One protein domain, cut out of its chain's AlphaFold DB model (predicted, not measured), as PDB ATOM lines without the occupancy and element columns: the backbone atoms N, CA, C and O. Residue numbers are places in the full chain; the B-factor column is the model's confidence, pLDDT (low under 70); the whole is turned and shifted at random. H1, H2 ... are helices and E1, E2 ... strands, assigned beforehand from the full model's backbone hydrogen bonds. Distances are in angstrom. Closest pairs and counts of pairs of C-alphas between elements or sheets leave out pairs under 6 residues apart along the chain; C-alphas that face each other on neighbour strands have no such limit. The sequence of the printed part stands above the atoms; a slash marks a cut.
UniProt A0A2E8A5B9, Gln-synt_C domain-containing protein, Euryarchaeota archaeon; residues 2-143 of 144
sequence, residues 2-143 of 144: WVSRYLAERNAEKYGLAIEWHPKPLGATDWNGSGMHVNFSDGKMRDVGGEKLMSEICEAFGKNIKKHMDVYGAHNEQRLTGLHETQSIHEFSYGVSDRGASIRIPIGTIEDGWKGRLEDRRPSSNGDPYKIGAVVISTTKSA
ATOM      1  N   TRP A   2       4.761  24.533 -55.570       98.00
ATOM      2  CA  TRP A   2       4.300  23.169 -55.233       98.00
ATOM      3  C   TRP A   2       4.832  22.080 -56.171       98.00
ATOM      4  O   TRP A   2       5.385  21.093 -55.703       98.00
ATOM      5  N   VAL A   3       4.778  22.308 -57.487       98.38
ATOM      6  CA  VAL A   3       5.392  21.397 -58.471       98.38
ATOM      7  C   VAL A   3       6.902  21.260 -58.242       98.38
ATOM      8  O   VAL A   3       7.448  20.169 -58.347       98.38
ATOM      9  N   SER A   4       7.585  22.343 -57.866       98.25
ATOM     10  CA  SER A   4       9.017  22.321 -57.548       98.25
ATOM     11  C   SER A   4       9.321  21.470 -56.309       98.25
ATOM     12  O   SER A   4      10.274  20.701 -56.342       98.25
ATOM     13  N   ARG A   5       8.503  21.563 -55.245       98.31
ATOM     14  CA  ARG A   5       8.617  20.706 -54.049       98.31
ATOM     15  C   ARG A   5       8.428  19.233 -54.407       98.31
ATOM     16  O   ARG A   5       9.275  18.421 -54.063       98.31
ATOM     17  N   TYR A   6       7.386  18.929 -55.183       98.19
ATOM     18  CA  TYR A   6       7.134  17.578 -55.683       98.19
ATOM     19  C   TYR A   6       8.344  17.027 -56.447       98.19
ATOM     20  O   TYR A   6       8.835  15.948 -56.138       98.19
ATOM     21  N   LEU A   7       8.874  17.781 -57.413       98.44
ATOM     22  CA  LEU A   7      10.042  17.346 -58.183       98.44
ATOM     23  C   LEU A   7      11.286  17.149 -57.305       98.44
ATOM     24  O   LEU A   7      12.053  16.222 -57.554       98.44
ATOM     25  N   ALA A   8      11.480  17.988 -56.284       98.06
ATOM     26  CA  ALA A   8      12.594  17.857 -55.351       98.06
ATOM     27  C   ALA A   8      12.496  16.559 -54.529       98.06
ATOM     28  O   ALA A   8      13.467  15.808 -54.466       98.06
ATOM     29  N   GLU A   9      11.321  16.254 -53.974       98.12
ATOM     30  CA  GLU A   9      11.080  15.007 -53.235       98.12
ATOM     31  C   GLU A   9      11.245  13.782 -54.139       98.12
ATOM     32  O   GLU A   9      12.005  12.873 -53.812       98.12
ATOM     33  N   ARG A  10      10.655  13.801 -55.342       98.12
ATOM     34  CA  ARG A  10      10.807  12.723 -56.339       98.12
ATOM     35  C   ARG A  10      12.255  12.496 -56.760       98.12
ATOM     36  O   ARG A  10      12.625  11.381 -57.127       98.12
ATOM     37  N   ASN A  11      13.074  13.546 -56.760       98.06
ATOM     38  CA  ASN A  11      14.500  13.412 -57.014       98.06
ATOM     39  C   ASN A  11      15.222  12.772 -55.819       98.06
ATOM     40  O   ASN A  11      16.017  11.861 -56.027       98.06
ATOM     41  N   ALA A  12      14.924  13.207 -54.590       98.44
ATOM     42  CA  ALA A  12      15.530  12.681 -53.363       98.44
ATOM     43  C   ALA A  12      15.215  11.190 -53.131       98.44
ATOM     44  O   ALA A  12      16.103  10.428 -52.745       98.44
ATOM     45  N   GLU A  13      14.000  10.751 -53.467       97.81
ATOM     46  CA  GLU A  13      13.562   9.353 -53.344       97.81
ATOM     47  C   GLU A  13      14.477   8.363 -54.080       97.81
ATOM     48  O   GLU A  13      14.736   7.272 -53.573       97.81
ATOM     49  N   LYS A  14      15.024   8.738 -55.247       96.75
ATOM     50  CA  LYS A  14      15.950   7.879 -56.016       96.75
ATOM     51  C   LYS A  14      17.229   7.542 -55.251       96.75
ATOM     52  O   LYS A  14      17.897   6.568 -55.585       96.75
ATOM     53  N   TYR A  15      17.560   8.351 -54.253       98.00
ATOM     54  CA  TYR A  15      18.731   8.199 -53.399       98.00
ATOM     55  C   TYR A  15      18.372   7.659 -52.008       98.00
ATOM     56  O   TYR A  15      19.239   7.607 -51.142       98.00
ATOM     57  N   GLY A  16      17.111   7.274 -51.769       98.00
ATOM     58  CA  GLY A  16      16.645   6.847 -50.447       98.00
ATOM     59  C   GLY A  16      16.637   7.974 -49.409       98.00
ATOM     60  O   GLY A  16      16.727   7.702 -48.215       98.00
ATOM     61  N   LEU A  17      16.565   9.233 -49.853       98.25
ATOM     62  CA  LEU A  17      16.546  10.418 -48.996       98.25
ATOM     63  C   LEU A  17      15.146  11.040 -48.951       98.25
ATOM     64  O   LEU A  17      14.385  10.952 -49.914       98.25
ATOM     65  N   ALA A  18      14.842  11.726 -47.850       97.19
ATOM     66  CA  ALA A  18      13.645  12.548 -47.687       97.19
ATOM     67  C   ALA A  18      14.027  14.028 -47.534       97.19
ATOM     68  O   ALA A  18      15.100  14.346 -47.017       97.19
ATOM     69  N   ILE A  19      13.150  14.932 -47.977       97.75
ATOM     70  CA  ILE A  19      13.306  16.375 -47.755       97.75
ATOM     71  C   ILE A  19      12.489  16.770 -46.529       97.75
ATOM     72  O   ILE A  19      11.282  16.546 -46.487       97.75
ATOM     73  N   GLU A  20      13.150  17.384 -45.550       97.06
ATOM     74  CA  GLU A  20      12.502  17.935 -44.363       97.06
ATOM     75  C   GLU A  20      12.150  19.410 -44.590       97.06
ATOM     76  O   GLU A  20      13.020  20.246 -44.848       97.06
ATOM     77  N   TRP A  21      10.862  19.734 -44.482       97.62
ATOM     78  CA  TRP A  21      10.346  21.091 -44.656       97.62
ATOM     79  C   TRP A  21      10.126  21.824 -43.332       97.62
ATOM     80  O   TRP A  21       9.785  23.008 -43.362       97.62
ATOM     81  N   HIS A  22      10.300  21.168 -42.183       98.00
ATOM     82  CA  HIS A  22      10.176  21.777 -40.864       98.00
ATOM     83  C   HIS A  22      11.091  23.013 -40.741       98.00
ATOM     84  O   HIS A  22      12.267  22.943 -41.101       98.00
ATOM     85  N   PRO A  23      10.600  24.155 -40.220       97.75
ATOM     86  CA  PRO A  23      11.382  25.395 -40.156       97.75
ATOM     87  C   PRO A  23      12.584  25.340 -39.217       97.75
ATOM     88  O   PRO A  23      13.465  26.194 -39.295       97.75
ATOM     89  N   LYS A  24      12.633  24.363 -38.313       97.62
ATOM     90  CA  LYS A  24      13.749  24.151 -37.389       97.62
ATOM     91  C   LYS A  24      13.961  22.644 -37.189       97.62
ATOM     92  O   LYS A  24      13.509  22.094 -36.191       97.62
ATOM     93  N   PRO A  25      14.539  21.930 -38.168       96.19
ATOM     94  CA  PRO A  25      14.530  20.463 -38.183       96.19
ATOM     95  C   PRO A  25      15.407  19.837 -37.090       96.19
ATOM     96  O   PRO A  25      15.132  18.734 -36.637       96.19
ATOM     97  N   LEU A  26      16.431  20.558 -36.626       95.56
ATOM     98  CA  LEU A  26      17.316  20.121 -35.541       95.56
ATOM     99  C   LEU A  26      16.877  20.637 -34.155       95.56
ATOM    100  O   LEU A  26      17.598  20.464 -33.180       95.56
ATOM    101  N   GLY A  27      15.700  21.266 -34.045       92.62
ATOM    102  CA  GLY A  27      15.198  21.807 -32.780       92.62
ATOM    103  C   GLY A  27      16.072  22.931 -32.209       92.62
ATOM    104  O   GLY A  27      16.653  23.723 -32.952       92.62
ATOM    105  N   ALA A  28      16.153  23.029 -30.880       88.81
ATOM    106  CA  ALA A  28      16.881  24.082 -30.163       88.81
ATOM    107  C   ALA A  28      18.410  23.856 -30.143       88.81
ATOM    108  O   ALA A  28      19.031  23.783 -29.086       88.81
ATOM    109  N   THR A  29      19.014  23.734 -31.324       93.25
ATOM    110  CA  THR A  29      20.469  23.678 -31.527       93.25
ATOM    111  C   THR A  29      20.991  24.970 -32.157       93.25
ATOM    112  O   THR A  29      20.223  25.723 -32.765       93.25
ATOM    113  N   ASP A  30      22.313  25.161 -32.118       94.62
ATOM    114  CA  ASP A  30      23.051  26.273 -32.745       94.62
ATOM    115  C   ASP A  30      23.184  26.128 -34.280       94.62
ATOM    116  O   ASP A  30      24.240  26.312 -34.873       94.62
ATOM    117  N   TRP A  31      22.096  25.728 -34.940       95.12
ATOM    118  CA  TRP A  31      22.016  25.562 -36.393       95.12
ATOM    119  C   TRP A  31      20.879  26.401 -36.955       95.12
ATOM    120  O   TRP A  31      19.823  26.527 -36.330       95.12
ATOM    121  N   ASN A  32      21.058  26.955 -38.155       95.12
ATOM    122  CA  ASN A  32      20.029  27.755 -38.815       95.12
ATOM    123  C   ASN A  32      18.707  26.989 -38.971       95.12
ATOM    124  O   ASN A  32      18.667  25.770 -39.135       95.12
ATOM    125  N   GLY A  33      17.608  27.740 -38.943       96.38
ATOM    126  CA  GLY A  33      16.325  27.240 -39.424       96.38
ATOM    127  C   GLY A  33      16.188  27.369 -40.943       96.38
ATOM    128  O   GLY A  33      17.047  27.929 -41.621       96.38
ATOM    129  N   SER A  34      15.064  26.889 -41.466       97.38
ATOM    130  CA  SER A  34      14.710  26.926 -42.882       97.38
ATOM    131  C   SER A  34      13.528  27.870 -43.118       97.38
ATOM    132  O   SER A  34      12.486  27.771 -42.470       97.38
ATOM    133  N   GLY A  35      13.698  28.832 -44.022       97.62
ATOM    134  CA  GLY A  35      12.685  29.829 -44.371       97.62
ATOM    135  C   GLY A  35      12.290  29.755 -45.843       97.62
ATOM    136  O   GLY A  35      12.989  29.170 -46.665       97.62
ATOM    137  N   MET A  36      11.176  30.397 -46.189       97.94
ATOM    138  CA  MET A  36      10.733  30.591 -47.571       97.94
ATOM    139  C   MET A  36      10.525  32.085 -47.817       97.94
ATOM    140  O   MET A  36       9.394  32.560 -47.892       97.94
ATOM    141  N   HIS A  37      11.620  32.845 -47.888       98.50
ATOM    142  CA  HIS A  37      11.540  34.292 -48.098       98.50
ATOM    143  C   HIS A  37      10.737  34.624 -49.358       98.50
ATOM    144  O   HIS A  37      10.891  33.982 -50.402       98.50
ATOM    145  N   VAL A  38       9.905  35.658 -49.270       98.25
ATOM    146  CA  VAL A  38       9.057  36.103 -50.374       98.25
ATOM    147  C   VAL A  38       9.530  37.454 -50.857       98.25
ATOM    148  O   VAL A  38       9.424  38.461 -50.164       98.25
ATOM    149  N   ASN A  39      10.014  37.465 -52.089       98.50
ATOM    150  CA  ASN A  39      10.324  38.678 -52.819       98.50
ATOM    151  C   ASN A  39       9.067  39.156 -53.539       98.50
ATOM    152  O   ASN A  39       8.481  38.388 -54.302       98.50
ATOM    153  N   PHE A  40       8.656  40.403 -53.323       98.62
ATOM    154  CA  PHE A  40       7.423  40.925 -53.910       98.62
ATOM    155  C   PHE A  40       7.575  42.358 -54.420       98.62
ATOM    156  O   PHE A  40       8.329  43.167 -53.880       98.62
ATOM    157  N   SER A  41       6.862  42.640 -55.508       98.31
ATOM    158  CA  SER A  41       6.707  43.968 -56.094       98.31
ATOM    159  C   SER A  41       5.472  44.013 -56.987       98.31
ATOM    160  O   SER A  41       5.050  42.986 -57.525       98.31
ATOM    161  N   ASP A  42       4.934  45.203 -57.220       97.81
ATOM    162  CA  ASP A  42       3.955  45.455 -58.274       97.81
ATOM    163  C   ASP A  42       4.371  46.637 -59.163       97.81
ATOM    164  O   ASP A  42       5.477  47.160 -59.028       97.81
ATOM    165  N   GLY A  43       3.511  47.026 -60.111       98.06
ATOM    166  CA  GLY A  43       3.802  48.139 -61.020       98.06
ATOM    167  C   GLY A  43       4.089  49.445 -60.280       98.06
ATOM    168  O   GLY A  43       5.062  50.119 -60.586       98.06
ATOM    169  N   LYS A  44       3.346  49.765 -59.211       97.56
ATOM    170  CA  LYS A  44       3.579  51.001 -58.450       97.56
ATOM    171  C   LYS A  44       4.969  50.998 -57.808       97.56
ATOM    172  O   LYS A  44       5.667  52.003 -57.871       97.56
ATOM    173  N   MET A  45       5.396  49.861 -57.257       98.25
ATOM    174  CA  MET A  45       6.725  49.705 -56.649       98.25
ATOM    175  C   MET A  45       7.881  49.764 -57.659       98.25
ATOM    176  O   MET A  45       8.967  50.218 -57.306       98.25
ATOM    177  N   ARG A  46       7.680  49.286 -58.893       98.31
ATOM    178  CA  ARG A  46       8.739  49.242 -59.919       98.31
ATOM    179  C   ARG A  46       8.789  50.491 -60.793       98.31
ATOM    180  O   ARG A  46       9.876  50.928 -61.151       98.31
ATOM    181  N   ASP A  47       7.638  51.075 -61.102       97.19
ATOM    182  CA  ASP A  47       7.531  52.162 -62.075       97.19
ATOM    183  C   ASP A  47       7.606  53.529 -61.379       97.19
ATOM    184  O   ASP A  47       8.388  54.396 -61.783       97.19
ATOM    185  N   VAL A  48       6.842  53.701 -60.290       96.44
ATOM    186  CA  VAL A  48       6.815  54.935 -59.483       96.44
ATOM    187  C   VAL A  48       7.882  54.880 -58.390       96.44
ATOM    188  O   VAL A  48       8.756  55.743 -58.353       96.44
ATOM    189  N   GLY A  49       7.845  53.845 -57.549       96.25
ATOM    190  CA  GLY A  49       8.755  53.671 -56.417       96.25
ATOM    191  C   GLY A  49       8.655  54.780 -55.368       96.25
ATOM    192  O   GLY A  49       7.602  55.394 -55.181       96.25
ATOM    193  N   GLY A  50       9.770  55.019 -54.683       97.62
ATOM    194  CA  GLY A  50       9.936  56.052 -53.666       97.62
ATOM    195  C   GLY A  50      10.027  55.483 -52.252       97.62
ATOM    196  O   GLY A  50       9.289  54.569 -51.884       97.62
ATOM    197  N   GLU A  51      10.915  56.064 -51.442       97.62
ATOM    198  CA  GLU A  51      11.135  55.667 -50.045       97.62
ATOM    199  C   GLU A  51       9.836  55.647 -49.254       97.62
ATOM    200  O   GLU A  51       9.505  54.652 -48.617       97.62
ATOM    201  N   LYS A  52       9.042  56.712 -49.393       97.81
ATOM    202  CA  LYS A  52       7.744  56.828 -48.735       97.81
ATOM    203  C   LYS A  52       6.814  55.660 -49.079       97.81
ATOM    204  O   LYS A  52       6.243  55.071 -48.171       97.81
ATOM    205  N   LEU A  53       6.705  55.292 -50.360       97.75
ATOM    206  CA  LEU A  53       5.854  54.181 -50.797       97.75
ATOM    207  C   LEU A  53       6.332  52.847 -50.209       97.75
ATOM    208  O   LEU A  53       5.524  52.055 -49.730       97.75
ATOM    209  N   MET A  54       7.642  52.588 -50.249       98.12
ATOM    210  CA  MET A  54       8.215  51.355 -49.704       98.12
ATOM    211  C   MET A  54       7.997  51.268 -48.187       98.12
ATOM    212  O   MET A  54       7.593  50.217 -47.688       98.12
ATOM    213  N   SER A  55       8.188  52.377 -47.468       97.62
ATOM    214  CA  SER A  55       7.949  52.475 -46.025       97.62
ATOM    215  C   SER A  55       6.470  52.315 -45.665       97.62
ATOM    216  O   SER A  55       6.159  51.543 -44.764       97.62
ATOM    217  N   GLU A  56       5.542  52.929 -46.410       98.38
ATOM    218  CA  GLU A  56       4.089  52.753 -46.225       98.38
ATOM    219  C   GLU A  56       3.674  51.277 -46.372       98.38
ATOM    220  O   GLU A  56       2.889  50.756 -45.572       98.38
ATOM    221  N   ILE A  57       4.246  50.563 -47.350       98.62
ATOM    222  CA  ILE A  57       4.017  49.122 -47.526       98.62
ATOM    223  C   ILE A  57       4.572  48.333 -46.332       98.62
ATOM    224  O   ILE A  57       3.873  47.474 -45.790       98.62
ATOM    225  N   CYS A  58       5.797  48.619 -45.883       98.38
ATOM    226  CA  CYS A  58       6.379  47.972 -44.706       98.38
ATOM    227  C   CYS A  58       5.545  48.214 -43.434       98.38
ATOM    228  O   CYS A  58       5.282  47.279 -42.676       98.38
ATOM    229  N   GLU A  59       5.064  49.437 -43.217       98.44
ATOM    230  CA  GLU A  59       4.178  49.773 -42.101       98.44
ATOM    231  C   GLU A  59       2.845  49.023 -42.166       98.44
ATOM    232  O   GLU A  59       2.356  48.544 -41.139       98.44
ATOM    233  N   ALA A  60       2.255  48.873 -43.356       98.62
ATOM    234  CA  ALA A  60       1.037  48.085 -43.534       98.62
ATOM    235  C   ALA A  60       1.246  46.620 -43.115       98.62
ATOM    236  O   ALA A  60       0.378  46.031 -42.466       98.62
ATOM    237  N   PHE A  61       2.415  46.039 -43.404       98.56
ATOM    238  CA  PHE A  61       2.775  44.691 -42.950       98.56
ATOM    239  C   PHE A  61       2.933  44.617 -41.425       98.56
ATOM    240  O   PHE A  61       2.477  43.643 -40.818       98.56
ATOM    241  N   GLY A  62       3.504  45.650 -40.800       97.94
ATOM    242  CA  GLY A  62       3.607  45.768 -39.341       97.94
ATOM    243  C   GLY A  62       2.253  45.905 -38.640       97.94
ATOM    244  O   GLY A  62       2.057  45.373 -37.552       97.94
ATOM    245  N   LYS A  63       1.266  46.527 -39.294       98.19
ATOM    246  CA  LYS A  63      -0.117  46.636 -38.789       98.19
ATOM    247  C   LYS A  63      -0.930  45.345 -38.951       98.19
ATOM    248  O   LYS A  63      -1.991  45.213 -38.350       98.19
ATOM    249  N   ASN A  64      -0.448  44.380 -39.740       97.94
ATOM    250  CA  ASN A  64      -1.178  43.156 -40.090       97.94
ATOM    251  C   ASN A  64      -0.463  41.862 -39.650       97.94
ATOM    252  O   ASN A  64      -0.755  40.794 -40.184       97.94
ATOM    253  N   ILE A  65       0.445  41.912 -38.665       97.88
ATOM    254  CA  ILE A  65       1.300  40.772 -38.265       97.88
ATOM    255  C   ILE A  65       0.511  39.473 -38.076       97.88
ATOM    256  O   ILE A  65       0.867  38.465 -38.684       97.88
ATOM    257  N   LYS A  66      -0.584  39.496 -37.302       97.31
ATOM    258  CA  LYS A  66      -1.392  38.296 -37.035       97.31
ATOM    259  C   LYS A  66      -1.895  37.648 -38.329       97.31
ATOM    260  O   LYS A  66      -1.706  36.454 -38.528       97.31
ATOM    261  N   LYS A  67      -2.459  38.449 -39.240       97.75
ATOM    262  CA  LYS A  67      -2.981  37.994 -40.539       97.75
ATOM    263  C   LYS A  67      -1.911  37.264 -41.360       97.75
ATOM    264  O   LYS A  67      -2.220  36.295 -42.045       97.75
ATOM    265  N   HIS A  68      -0.662  37.728 -41.293       98.50
ATOM    266  CA  HIS A  68       0.467  37.075 -41.953       98.50
ATOM    267  C   HIS A  68       0.914  35.813 -41.198       98.50
ATOM    268  O   HIS A  68       1.027  34.754 -41.810       98.50
ATOM    269  N   MET A  69       1.127  35.887 -39.878       98.12
ATOM    270  CA  MET A  69       1.615  34.743 -39.090       98.12
ATOM    271  C   MET A  69       0.647  33.558 -39.107       98.12
ATOM    272  O   MET A  69       1.105  32.422 -39.197       98.12
ATOM    273  N   ASP A  70      -0.667  33.812 -39.147       97.88
ATOM    274  CA  ASP A  70      -1.707  32.781 -39.263       97.88
ATOM    275  C   ASP A  70      -1.533  31.889 -40.517       97.88
ATOM    276  O   ASP A  70      -2.037  30.766 -40.556       97.88
ATOM    277  N   VAL A  71      -0.827  32.363 -41.557       98.31
ATOM    278  CA  VAL A  71      -0.618  31.623 -42.817       98.31
ATOM    279  C   VAL A  71       0.850  31.382 -43.176       98.31
ATOM    280  O   VAL A  71       1.131  30.734 -44.185       98.31
ATOM    281  N   TYR A  72       1.801  31.856 -42.370       98.56
ATOM    282  CA  TYR A  72       3.241  31.792 -42.667       98.56
ATOM    283  C   TYR A  72       3.901  30.452 -42.320       98.56
ATOM    284  O   TYR A  72       5.124  30.352 -42.339       98.56
ATOM    285  N   GLY A  73       3.098  29.410 -42.105       97.81
ATOM    286  CA  GLY A  73       3.539  28.038 -41.860       97.81
ATOM    287  C   GLY A  73       3.603  27.688 -40.374       97.81
ATOM    288  O   GLY A  73       3.754  28.553 -39.514       97.81
ATOM    289  N   ALA A  74       3.445  26.400 -40.082       97.44
ATOM    290  CA  ALA A  74       3.420  25.882 -38.719       97.44
ATOM    291  C   ALA A  74       4.823  25.853 -38.095       97.44
ATOM    292  O   ALA A  74       5.815  25.697 -38.812       97.44
ATOM    293  N   HIS A  75       4.876  25.932 -36.764       97.56
ATOM    294  CA  HIS A  75       6.093  25.840 -35.944       97.56
ATOM    295  C   HIS A  75       7.120  26.955 -36.170       97.56
ATOM    296  O   HIS A  75       8.311  26.815 -35.883       97.56
ATOM    297  N   ASN A  76       6.672  28.083 -36.716       97.50
ATOM    298  CA  ASN A  76       7.549  29.182 -37.083       97.50
ATOM    299  C   ASN A  76       8.159  29.882 -35.855       97.50
ATOM    300  O   ASN A  76       9.233  30.469 -35.964       97.50
ATOM    301  N   GLU A  77       7.527  29.766 -34.684       96.62
ATOM    302  CA  GLU A  77       8.039  30.231 -33.390       96.62
ATOM    303  C   GLU A  77       9.376  29.582 -33.010       96.62
ATOM    304  O   GLU A  77      10.188  30.195 -32.326       96.62
ATOM    305  N   GLN A  78       9.653  28.372 -33.506       97.19
ATOM    306  CA  GLN A  78      10.922  27.677 -33.266       97.19
ATOM    307  C   GLN A  78      12.065  28.217 -34.139       97.19
ATOM    308  O   GLN A  78      13.238  27.948 -33.877       97.19
ATOM    309  N   ARG A  79      11.731  28.957 -35.204       97.62
ATOM    310  CA  ARG A  79      12.690  29.544 -36.145       97.62
ATOM    311  C   ARG A  79      12.871  31.042 -35.937       97.62
ATOM    312  O   ARG A  79      14.002  31.507 -35.979       97.62
ATOM    313  N   LEU A  80      11.777  31.782 -35.772       97.19
ATOM    314  CA  LEU A  80      11.765  33.237 -35.626       97.19
ATOM    315  C   LEU A  80      12.044  33.634 -34.171       97.19
ATOM    316  O   LEU A  80      11.138  34.008 -33.427       97.19
ATOM    317  N   THR A  81      13.305  33.517 -33.760       95.88
ATOM    318  CA  THR A  81      13.738  33.762 -32.373       95.88
ATOM    319  C   THR A  81      14.555  35.042 -32.204       95.88
ATOM    320  O   THR A  81      14.900  35.394 -31.081       95.88
ATOM    321  N   GLY A  82      14.898  35.726 -33.301       92.81
ATOM    322  CA  GLY A  82      15.867  36.831 -33.300       92.81
ATOM    323  C   GLY A  82      17.323  36.374 -33.475       92.81
ATOM    324  O   GLY A  82      18.212  37.190 -33.696       92.81
ATOM    325  N   LEU A  83      17.579  35.064 -33.409       89.50
ATOM    326  CA  LEU A  83      18.889  34.465 -33.665       89.50
ATOM    327  C   LEU A  83      19.002  34.008 -35.129       89.50
ATOM    328  O   LEU A  83      18.001  33.850 -35.830       89.50
ATOM    329  N   HIS A  84      20.230  33.759 -35.590       89.50
ATOM    330  CA  HIS A  84      20.524  33.162 -36.904       89.50
ATOM    331  C   HIS A  84      19.860  33.869 -38.100       89.50
ATOM    332  O   HIS A  84      19.210  33.229 -38.927       89.50
ATOM    333  N   GLU A  85      20.032  35.191 -38.210       85.75
ATOM    334  CA  GLU A  85      19.508  35.995 -39.332       85.75
ATOM    335  C   GLU A  85      17.970  35.944 -39.466       85.75
ATOM    336  O   GLU A  85      17.418  35.922 -40.575       85.75
ATOM    337  N   THR A  86      17.270  35.921 -38.330       88.00
ATOM    338  CA  THR A  86      15.810  36.036 -38.248       88.00
ATOM    339  C   THR A  86      15.407  37.147 -37.288       88.00
ATOM    340  O   THR A  86      16.198  37.556 -36.445       88.00
ATOM    341  N   GLN A  87      14.164  37.614 -37.407       96.12
ATOM    342  CA  GLN A  87      13.520  38.445 -36.392       96.12
ATOM    343  C   GLN A  87      12.764  37.556 -35.394       96.12
ATOM    344  O   GLN A  87      12.341  36.455 -35.753       96.12
ATOM    345  N   SER A  88      12.566  38.036 -34.166       95.81
ATOM    346  CA  SER A  88      11.641  37.439 -33.200       95.81
ATOM    347  C   SER A  88      10.217  37.401 -33.759       95.81
ATOM    348  O   SER A  88       9.758  38.359 -34.378       95.81
ATOM    349  N   ILE A  89       9.477  36.317 -33.508       95.75
ATOM    350  CA  ILE A  89       8.069  36.184 -33.920       95.75
ATOM    351  C   ILE A  89       7.149  37.230 -33.266       95.75
ATOM    352  O   ILE A  89       6.059  37.500 -33.768       95.75
ATOM    353  N   HIS A  90       7.582  37.816 -32.147       93.94
ATOM    354  CA  HIS A  90       6.823  38.804 -31.380       93.94
ATOM    355  C   HIS A  90       7.132  40.251 -31.773       93.94
ATOM    356  O   HIS A  90       6.462  41.166 -31.296       93.94
ATOM    357  N   GLU A  91       8.117  40.463 -32.642       95.69
ATOM    358  CA  GLU A  91       8.560  41.785 -33.066       95.69
ATOM    359  C   GLU A  91       8.391  41.951 -34.575       95.69
ATOM    360  O   GLU A  91       8.373  40.995 -35.351       95.69
ATOM    361  N   PHE A  92       8.268  43.200 -35.014       98.06
ATOM    362  CA  PHE A  92       8.267  43.533 -36.428       98.06
ATOM    363  C   PHE A  92       9.219  44.687 -36.688       98.06
ATOM    364  O   PHE A  92       9.178  45.713 -36.014       98.06
ATOM    365  N   SER A  93      10.056  44.515 -37.701       98.06
ATOM    366  CA  SER A  93      11.070  45.479 -38.104       98.06
ATOM    367  C   SER A  93      11.316  45.383 -39.603       98.06
ATOM    368  O   SER A  93      11.139  44.327 -40.219       98.06
ATOM    369  N   TYR A  94      11.733  46.487 -40.206       97.94
ATOM    370  CA  TYR A  94      12.186  46.511 -41.586       97.94
ATOM    371  C   TYR A  94      13.425  47.388 -41.708       97.94
ATOM    372  O   TYR A  94      13.583  48.342 -40.951       97.94
ATOM    373  N   GLY A  95      14.313  47.051 -42.639       96.00
ATOM    374  CA  GLY A  95      15.592  47.742 -42.747       96.00
ATOM    375  C   GLY A  95      16.285  47.549 -44.085       96.00
ATOM    376  O   GLY A  95      16.071  46.562 -44.799       96.00
ATOM    377  N   VAL A  96      17.138  48.515 -44.416       95.50
ATOM    378  CA  VAL A  96      18.004  48.490 -45.596       95.50
ATOM    379  C   VAL A  96      19.081  47.438 -45.413       95.50
ATOM    380  O   VAL A  96      19.884  47.524 -44.488       95.50
ATOM    381  N   SER A  97      19.103  46.440 -46.294       89.44
ATOM    382  CA  SER A  97      20.061  45.326 -46.266       89.44
ATOM    383  C   SER A  97      20.100  44.523 -44.955       89.44
ATOM    384  O   SER A  97      20.914  43.606 -44.835       89.44
ATOM    385  N   ASP A  98      19.192  44.794 -44.016       92.75
ATOM    386  CA  ASP A  98      19.148  44.155 -42.709       92.75
ATOM    387  C   ASP A  98      18.631  42.721 -42.839       92.75
ATOM    388  O   ASP A  98      17.527  42.461 -43.332       92.75
ATOM    389  N   ARG A  99      19.466  41.769 -42.421       90.94
ATOM    390  CA  ARG A  99      19.120  40.352 -42.442       90.94
ATOM    391  C   ARG A  99      18.397  39.876 -41.182       90.94
ATOM    392  O   ARG A  99      17.762  38.833 -41.250       90.94
ATOM    393  N   GLY A 100      18.468  40.613 -40.078       91.62
ATOM    394  CA  GLY A 100      17.708  40.346 -38.853       91.62
ATOM    395  C   GLY A 100      16.304  40.957 -38.865       91.62
ATOM    396  O   GLY A 100      15.505  40.692 -37.969       91.62
ATOM    397  N   ALA A 101      15.972  41.766 -39.872       96.50
ATOM    398  CA  ALA A 101      14.654  42.369 -40.006       96.50
ATOM    399  C   ALA A 101      13.573  41.371 -40.463       96.50
ATOM    400  O   ALA A 101      13.844  40.386 -41.155       96.50
ATOM    401  N   SER A 102      12.312  41.671 -40.134       98.38
ATOM    402  CA  SER A 102      11.159  40.944 -40.689       98.38
ATOM    403  C   SER A 102      11.022  41.155 -42.198       98.38
ATOM    404  O   SER A 102      10.796  40.195 -42.939       98.38
ATOM    405  N   ILE A 103      11.164  42.404 -42.652       98.62
ATOM    406  CA  ILE A 103      11.215  42.757 -44.074       98.62
ATOM    407  C   ILE A 103      12.566  43.389 -44.384       98.62
ATOM    408  O   ILE A 103      12.951  44.392 -43.787       98.62
ATOM    409  N   ARG A 104      13.272  42.838 -45.369       98.44
ATOM    410  CA  ARG A 104      14.502  43.437 -45.886       98.44
ATOM    411  C   ARG A 104      14.185  44.297 -47.104       98.44
ATOM    412  O   ARG A 104      13.529  43.835 -48.040       98.44
ATOM    413  N   ILE A 105      14.716  45.517 -47.120       98.25
ATOM    414  CA  ILE A 105      14.786  46.373 -48.307       98.25
ATOM    415  C   ILE A 105      16.132  46.073 -48.989       98.25
ATOM    416  O   ILE A 105      17.181  46.367 -48.411       98.25
ATOM    417  N   PRO A 106      16.152  45.426 -50.168       97.25
ATOM    418  CA  PRO A 106      17.395  45.112 -50.869       97.25
ATOM    419  C   PRO A 106      18.145  46.378 -51.285       97.25
ATOM    420  O   PRO A 106      17.514  47.351 -51.688       97.25
ATOM    421  N   ILE A 107      19.481  46.330 -51.282       96.06
ATOM    422  CA  ILE A 107      20.312  47.471 -51.700       96.06
ATOM    423  C   ILE A 107      19.984  47.946 -53.122       96.06
ATOM    424  O   ILE A 107      19.824  49.142 -53.330       96.06
ATOM    425  N   GLY A 108      19.738  47.012 -54.051       96.38
ATOM    426  CA  GLY A 108      19.356  47.340 -55.426       96.38
ATOM    427  C   GLY A 108      18.069  48.164 -55.516       96.38
ATOM    428  O   GLY A 108      17.971  49.040 -56.357       96.38
ATOM    429  N   THR A 109      17.118  47.977 -54.587       96.75
ATOM    430  CA  THR A 109      15.912  48.817 -54.550       96.75
ATOM    431  C   THR A 109      16.268  50.282 -54.296       96.75
ATOM    432  O   THR A 109      15.623  51.168 -54.840       96.75
ATOM    433  N   ILE A 110      17.291  50.553 -53.486       95.88
ATOM    434  CA  ILE A 110      17.732  51.911 -53.146       95.88
ATOM    435  C   ILE A 110      18.606  52.487 -54.254       95.88
ATOM    436  O   ILE A 110      18.401  53.635 -54.643       95.88
ATOM    437  N   GLU A 111      19.540  51.688 -54.773       96.25
ATOM    438  CA  GLU A 111      20.406  52.066 -55.895       96.25
ATOM    439  C   GLU A 111      19.584  52.435 -57.139       96.25
ATOM    440  O   GLU A 111      19.918  53.396 -57.829       96.25
ATOM    441  N   ASP A 112      18.437  51.778 -57.342       96.69
ATOM    442  CA  ASP A 112      17.480  52.074 -58.415       96.69
ATOM    443  C   ASP A 112      16.500  53.220 -58.069       96.69
ATOM    444  O   ASP A 112      15.431  53.362 -58.672       96.69
ATOM    445  N   GLY A 113      16.834  54.062 -57.086       95.94
ATOM    446  CA  GLY A 113      16.026  55.223 -56.705       95.94
ATOM    447  C   GLY A 113      14.734  54.847 -55.979       95.94
ATOM    448  O   GLY A 113      13.675  55.417 -56.252       95.94
ATOM    449  N   TRP A 114      14.814  53.884 -55.058       97.81
ATOM    450  CA  TRP A 114      13.675  53.321 -54.319       97.81
ATOM    451  C   TRP A 114      12.634  52.632 -55.212       97.81
ATOM    452  O   TRP A 114      11.430  52.698 -54.951       97.81
ATOM    453  N   LYS A 115      13.095  51.947 -56.262       98.12
ATOM    454  CA  LYS A 115      12.270  51.163 -57.190       98.12
ATOM    455  C   LYS A 115      12.673  49.703 -57.151       98.12
ATOM    456  O   LYS A 115      13.846  49.379 -57.073       98.12
ATOM    457  N   GLY A 116      11.698  48.804 -57.220       97.12
ATOM    458  CA  GLY A 116      11.979  47.372 -57.271       97.12
ATOM    459  C   GLY A 116      11.115  46.580 -56.312       97.12
ATOM    460  O   GLY A 116       9.892  46.575 -56.443       97.12
ATOM    461  N   ARG A 117      11.752  45.853 -55.388       97.88
ATOM    462  CA  ARG A 117      11.089  44.849 -54.543       97.88
ATOM    463  C   ARG A 117      11.404  44.994 -53.061       97.88
ATOM    464  O   ARG A 117      12.420  45.565 -52.676       97.88
ATOM    465  N   LEU A 118      10.556  44.371 -52.255       98.56
ATOM    466  CA  LEU A 118      10.789  44.087 -50.843       98.56
ATOM    467  C   LEU A 118      10.932  42.571 -50.650       98.56
ATOM    468  O   LEU A 118      10.510  41.786 -51.506       98.56
ATOM    469  N   GLU A 119      11.545  42.153 -49.546       98.69
ATOM    470  CA  GLU A 119      11.671  40.743 -49.170       98.69
ATOM    471  C   GLU A 119      11.077  40.512 -47.778       98.69
ATOM    472  O   GLU A 119      11.647  40.950 -46.782       98.69
ATOM    473  N   ASP A 120       9.964  39.782 -47.692       98.69
ATOM    474  CA  ASP A 120       9.432  39.296 -46.417       98.69
ATOM    475  C   ASP A 120      10.139  37.993 -46.026       98.69
ATOM    476  O   ASP A 120      10.050  36.981 -46.728       98.69
ATOM    477  N   ARG A 121      10.855  38.018 -44.902       98.56
ATOM    478  CA  ARG A 121      11.711  36.918 -44.427       98.56
ATOM    479  C   ARG A 121      11.020  36.004 -43.414       98.56
ATOM    480  O   ARG A 121      11.575  34.998 -42.962       98.56
ATOM    481  N   ARG A 122       9.795  36.356 -43.032       98.56
ATOM    482  CA  ARG A 122       9.036  35.657 -41.996       98.56
ATOM    483  C   ARG A 122       8.353  34.362 -42.446       98.56
ATOM    484  O   ARG A 122       8.075  33.572 -41.547       98.56
ATOM    485  N   PRO A 123       8.070  34.063 -43.728       98.62
ATOM    486  CA  PRO A 123       7.448  32.783 -44.059       98.62
ATOM    487  C   PRO A 123       8.372  31.585 -43.795       98.62
ATOM    488  O   PRO A 123       9.563  31.606 -44.113       98.62
ATOM    489  N   SER A 124       7.804  30.538 -43.203       98.25
ATOM    490  CA  SER A 124       8.445  29.253 -42.928       98.25
ATOM    491  C   SER A 124       8.647  28.431 -44.206       98.25
ATOM    492  O   SER A 124       7.862  28.527 -45.153       98.25
ATOM    493  N   SER A 125       9.658  27.559 -44.216       98.19
ATOM    494  CA  SER A 125       9.922  26.597 -45.296       98.19
ATOM    495  C   SER A 125       8.747  25.667 -45.609       98.19
ATOM    496  O   SER A 125       8.558  25.308 -46.774       98.19
ATOM    497  N   ASN A 126       7.917  25.332 -44.614       98.19
ATOM    498  CA  ASN A 126       6.699  24.522 -44.778       98.19
ATOM    499  C   ASN A 126       5.449  25.346 -45.153       98.19
ATOM    500  O   ASN A 126       4.355  24.792 -45.248       98.19
ATOM    501  N   GLY A 127       5.582  26.659 -45.363       98.00
ATOM    502  CA  GLY A 127       4.456  27.536 -45.674       98.00
ATOM    503  C   GLY A 127       3.763  27.191 -46.997       98.00
ATOM    504  O   GLY A 127       4.395  26.697 -47.941       98.00
ATOM    505  N   ASP A 128       2.463  27.479 -47.090       98.56
ATOM    506  CA  ASP A 128       1.698  27.339 -48.334       98.56
ATOM    507  C   ASP A 128       1.892  28.587 -49.217       98.56
ATOM    508  O   ASP A 128       1.398  29.666 -48.865       98.56
ATOM    509  N   PRO A 129       2.581  28.476 -50.370       98.38
ATOM    510  CA  PRO A 129       2.857  29.615 -51.239       98.38
ATOM    511  C   PRO A 129       1.592  30.321 -51.744       98.38
ATOM    512  O   PRO A 129       1.659  31.517 -52.020       98.38
ATOM    513  N   TYR A 130       0.443  29.639 -51.843       98.69
ATOM    514  CA  TYR A 130      -0.802  30.284 -52.271       98.69
ATOM    515  C   TYR A 130      -1.345  31.231 -51.200       98.69
ATOM    516  O   TYR A 130      -1.648  32.387 -51.494       98.69
ATOM    517  N   LYS A 131      -1.422  30.768 -49.946       98.69
ATOM    518  CA  LYS A 131      -1.904  31.586 -48.822       98.69
ATOM    519  C   LYS A 131      -0.963  32.752 -48.540       98.69
ATOM    520  O   LYS A 131      -1.414  33.877 -48.338       98.69
ATOM    521  N   ILE A 132       0.341  32.484 -48.582       98.75
ATOM    522  CA  ILE A 132       1.376  33.498 -48.391       98.75
ATOM    523  C   ILE A 132       1.305  34.554 -49.501       98.75
ATOM    524  O   ILE A 132       1.258  35.746 -49.208       98.75
ATOM    525  N   GLY A 133       1.222  34.139 -50.769       98.62
ATOM    526  CA  GLY A 133       1.066  35.070 -51.887       98.62
ATOM    527  C   GLY A 133      -0.190  35.933 -51.754       98.62
ATOM    528  O   GLY A 133      -0.123  37.150 -51.920       98.62
ATOM    529  N   ALA A 134      -1.322  35.328 -51.383       98.69
ATOM    530  CA  ALA A 134      -2.586  36.037 -51.208       98.69
ATOM    531  C   ALA A 134      -2.521  37.116 -50.111       98.69
ATOM    532  O   ALA A 134      -2.971  38.242 -50.336       98.69
ATOM    533  N   VAL A 135      -1.943  36.809 -48.941       98.75
ATOM    534  CA  VAL A 135      -1.834  37.796 -47.855       98.75
ATOM    535  C   VAL A 135      -0.844  38.911 -48.191       98.75
ATOM    536  O   VAL A 135      -1.147  40.071 -47.921       98.75
ATOM    537  N   VAL A 136       0.281  38.592 -48.846       98.75
ATOM    538  CA  VAL A 136       1.263  39.584 -49.317       98.75
ATOM    539  C   VAL A 136       0.593  40.564 -50.274       98.75
ATOM    540  O   VAL A 136       0.628  41.765 -50.029       98.75
ATOM    541  N   ILE A 137      -0.103  40.065 -51.301       98.62
ATOM    542  CA  ILE A 137      -0.824  40.911 -52.263       98.62
ATOM    543  C   ILE A 137      -1.869  41.776 -51.551       98.62
ATOM    544  O   ILE A 137      -1.904  42.988 -51.753       98.62
ATOM    545  N   SER A 138      -2.706  41.167 -50.704       98.50
ATOM    546  CA  SER A 138      -3.777  41.875 -49.996       98.50
ATOM    547  C   SER A 138      -3.241  43.014 -49.127       98.50
ATOM    548  O   SER A 138      -3.800  44.107 -49.156       98.50
ATOM    549  N   THR A 139      -2.162  42.784 -48.378       98.62
ATOM    550  CA  THR A 139      -1.590  43.808 -47.496       98.62
ATOM    551  C   THR A 139      -0.838  44.876 -48.289       98.62
ATOM    552  O   THR A 139      -1.034  46.058 -48.018       98.62
ATOM    553  N   THR A 140      -0.067  44.512 -49.324       98.50
ATOM    554  CA  THR A 140       0.586  45.494 -50.211       98.50
ATOM    555  C   THR A 140      -0.431  46.440 -50.847       98.50
ATOM    556  O   THR A 140      -0.205  47.644 -50.871       98.50
ATOM    557  N   LYS A 141      -1.575  45.919 -51.311       97.38
ATOM    558  CA  LYS A 141      -2.645  46.734 -51.907       97.38
ATOM    559  C   LYS A 141      -3.410  47.597 -50.907       97.38
ATOM    560  O   LYS A 141      -4.047  48.542 -51.335       97.38
ATOM    561  N   SER A 142      -3.364  47.291 -49.612       97.00
ATOM    562  CA  SER A 142      -3.989  48.130 -48.577       97.00
ATOM    563  C   SER A 142      -3.141  49.331 -48.152       97.00
ATOM    564  O   SER A 142      -3.630  50.188 -47.421       97.00
ATOM    565  N   ALA A 143      -1.871  49.381 -48.566       96.31
ATOM    566  CA  ALA A 143      -0.950  50.447 -48.185       96.31
ATOM    567  C   ALA A 143      -1.214  51.768 -48.926       96.31
ATOM    568  O   ALA A 143      -0.653  52.792 -48.544       96.31
TER     569      ALA A 143
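Overview. This is residues 2 to 143 of the 144 residues of the protein "Gln-synt_C domain-containing protein" of Euryarchaeota archaeon (UniProt A0A2E8A5B9). A small sheet of four very short strands forms the core, with helices H3 and H6 packed over one of its faces as a second layer, while helix H1 lies off at one end of the long axis and the short H2 at the other. Long loops, residues 14 to 37 and 70 to 93, make up much of the rest. The printed part has 142 residues, with six named helices and four named strands in the order H1 E1 H2 H3 H4 E2 E3 H5 E4 H6; the sheet, E1 E4 E3 E2, is mixed. The class is mixed, helices and strands, though only 67 residues are in named elements. The whole is compact by its radius of gyration of the C-alphas, 16.1 A, yet elongated in outline, spanning 50 by 30 by 28 A.

Along the chain. H1, residues 2 to 13, begins at C-alpha 2 (4.300, 23.169, -55.233) and is 16.7 A long. E1 is residues 38 to 40, with C-alpha 38 at (9.057, 36.103, -50.374). H2 is residues 43 to 48, H3 residues 51 to 63, 18.3 A long, and H4 residues 65 to 69. E2, residues 94 to 96, E3, residues 103 to 105, H5, residues 107 to 111, and E4, residues 118 to 120, follow. H6, residues 129 to 142, 19.9 A long, ends at C-alpha 142 (-3.989, 48.130, -48.577).

Arrangement. E1 and E4 are antiparallel at 152 degrees, with N 38 and O 120 2.9 A apart, within hydrogen-bond range. E4 and E3 are antiparallel at 158 degrees, with N 104 and O 119 at 2.9 A. E3 and E2 are parallel at 22 degrees, with N 105 and O 95 at 2.9 A. H3 is on the sheet at a height of 9.6 A, over E3 and along the strands; its closest C-alphas to E3 are those of Cys 58 and Ile 103, 7.1 A. H6 is on the sheet too, its closest C-alphas to E1 being those of Val 136 and Phe 40, 7.8 A. H3, with residues 57 to 61 alone, touches residues 139 to 142 of H6, closest at C-alphas 57 and 140, 5.7 A, at a steep tilt of 62 degrees, opposite ways. H4 touches residues 132 to 136 of H6, closest at C-alphas 68 and 135, 6.4 A. H5 only grazes the sheet, with residues 107 to 110. H2 is close to but not clearly touching H3, closest at C-alphas 45 and 54, 7.3 A. H1 is close to but not clearly touching H6, closest at C-alphas 2 and 129, 7.7 A. In all six helices every O i to N i+4 pair is within hydrogen-bond range.

Size, cuts and confidence. The two C-alphas farthest apart, those of Gly 16 and Lys 52, are 50.8 A apart. The printed part has no cut. The links H1 to E1 and H4 to E2 are long, with 24 residues each. The mean pLDDT of the printed part is 97.0, and no printed residue is under 70.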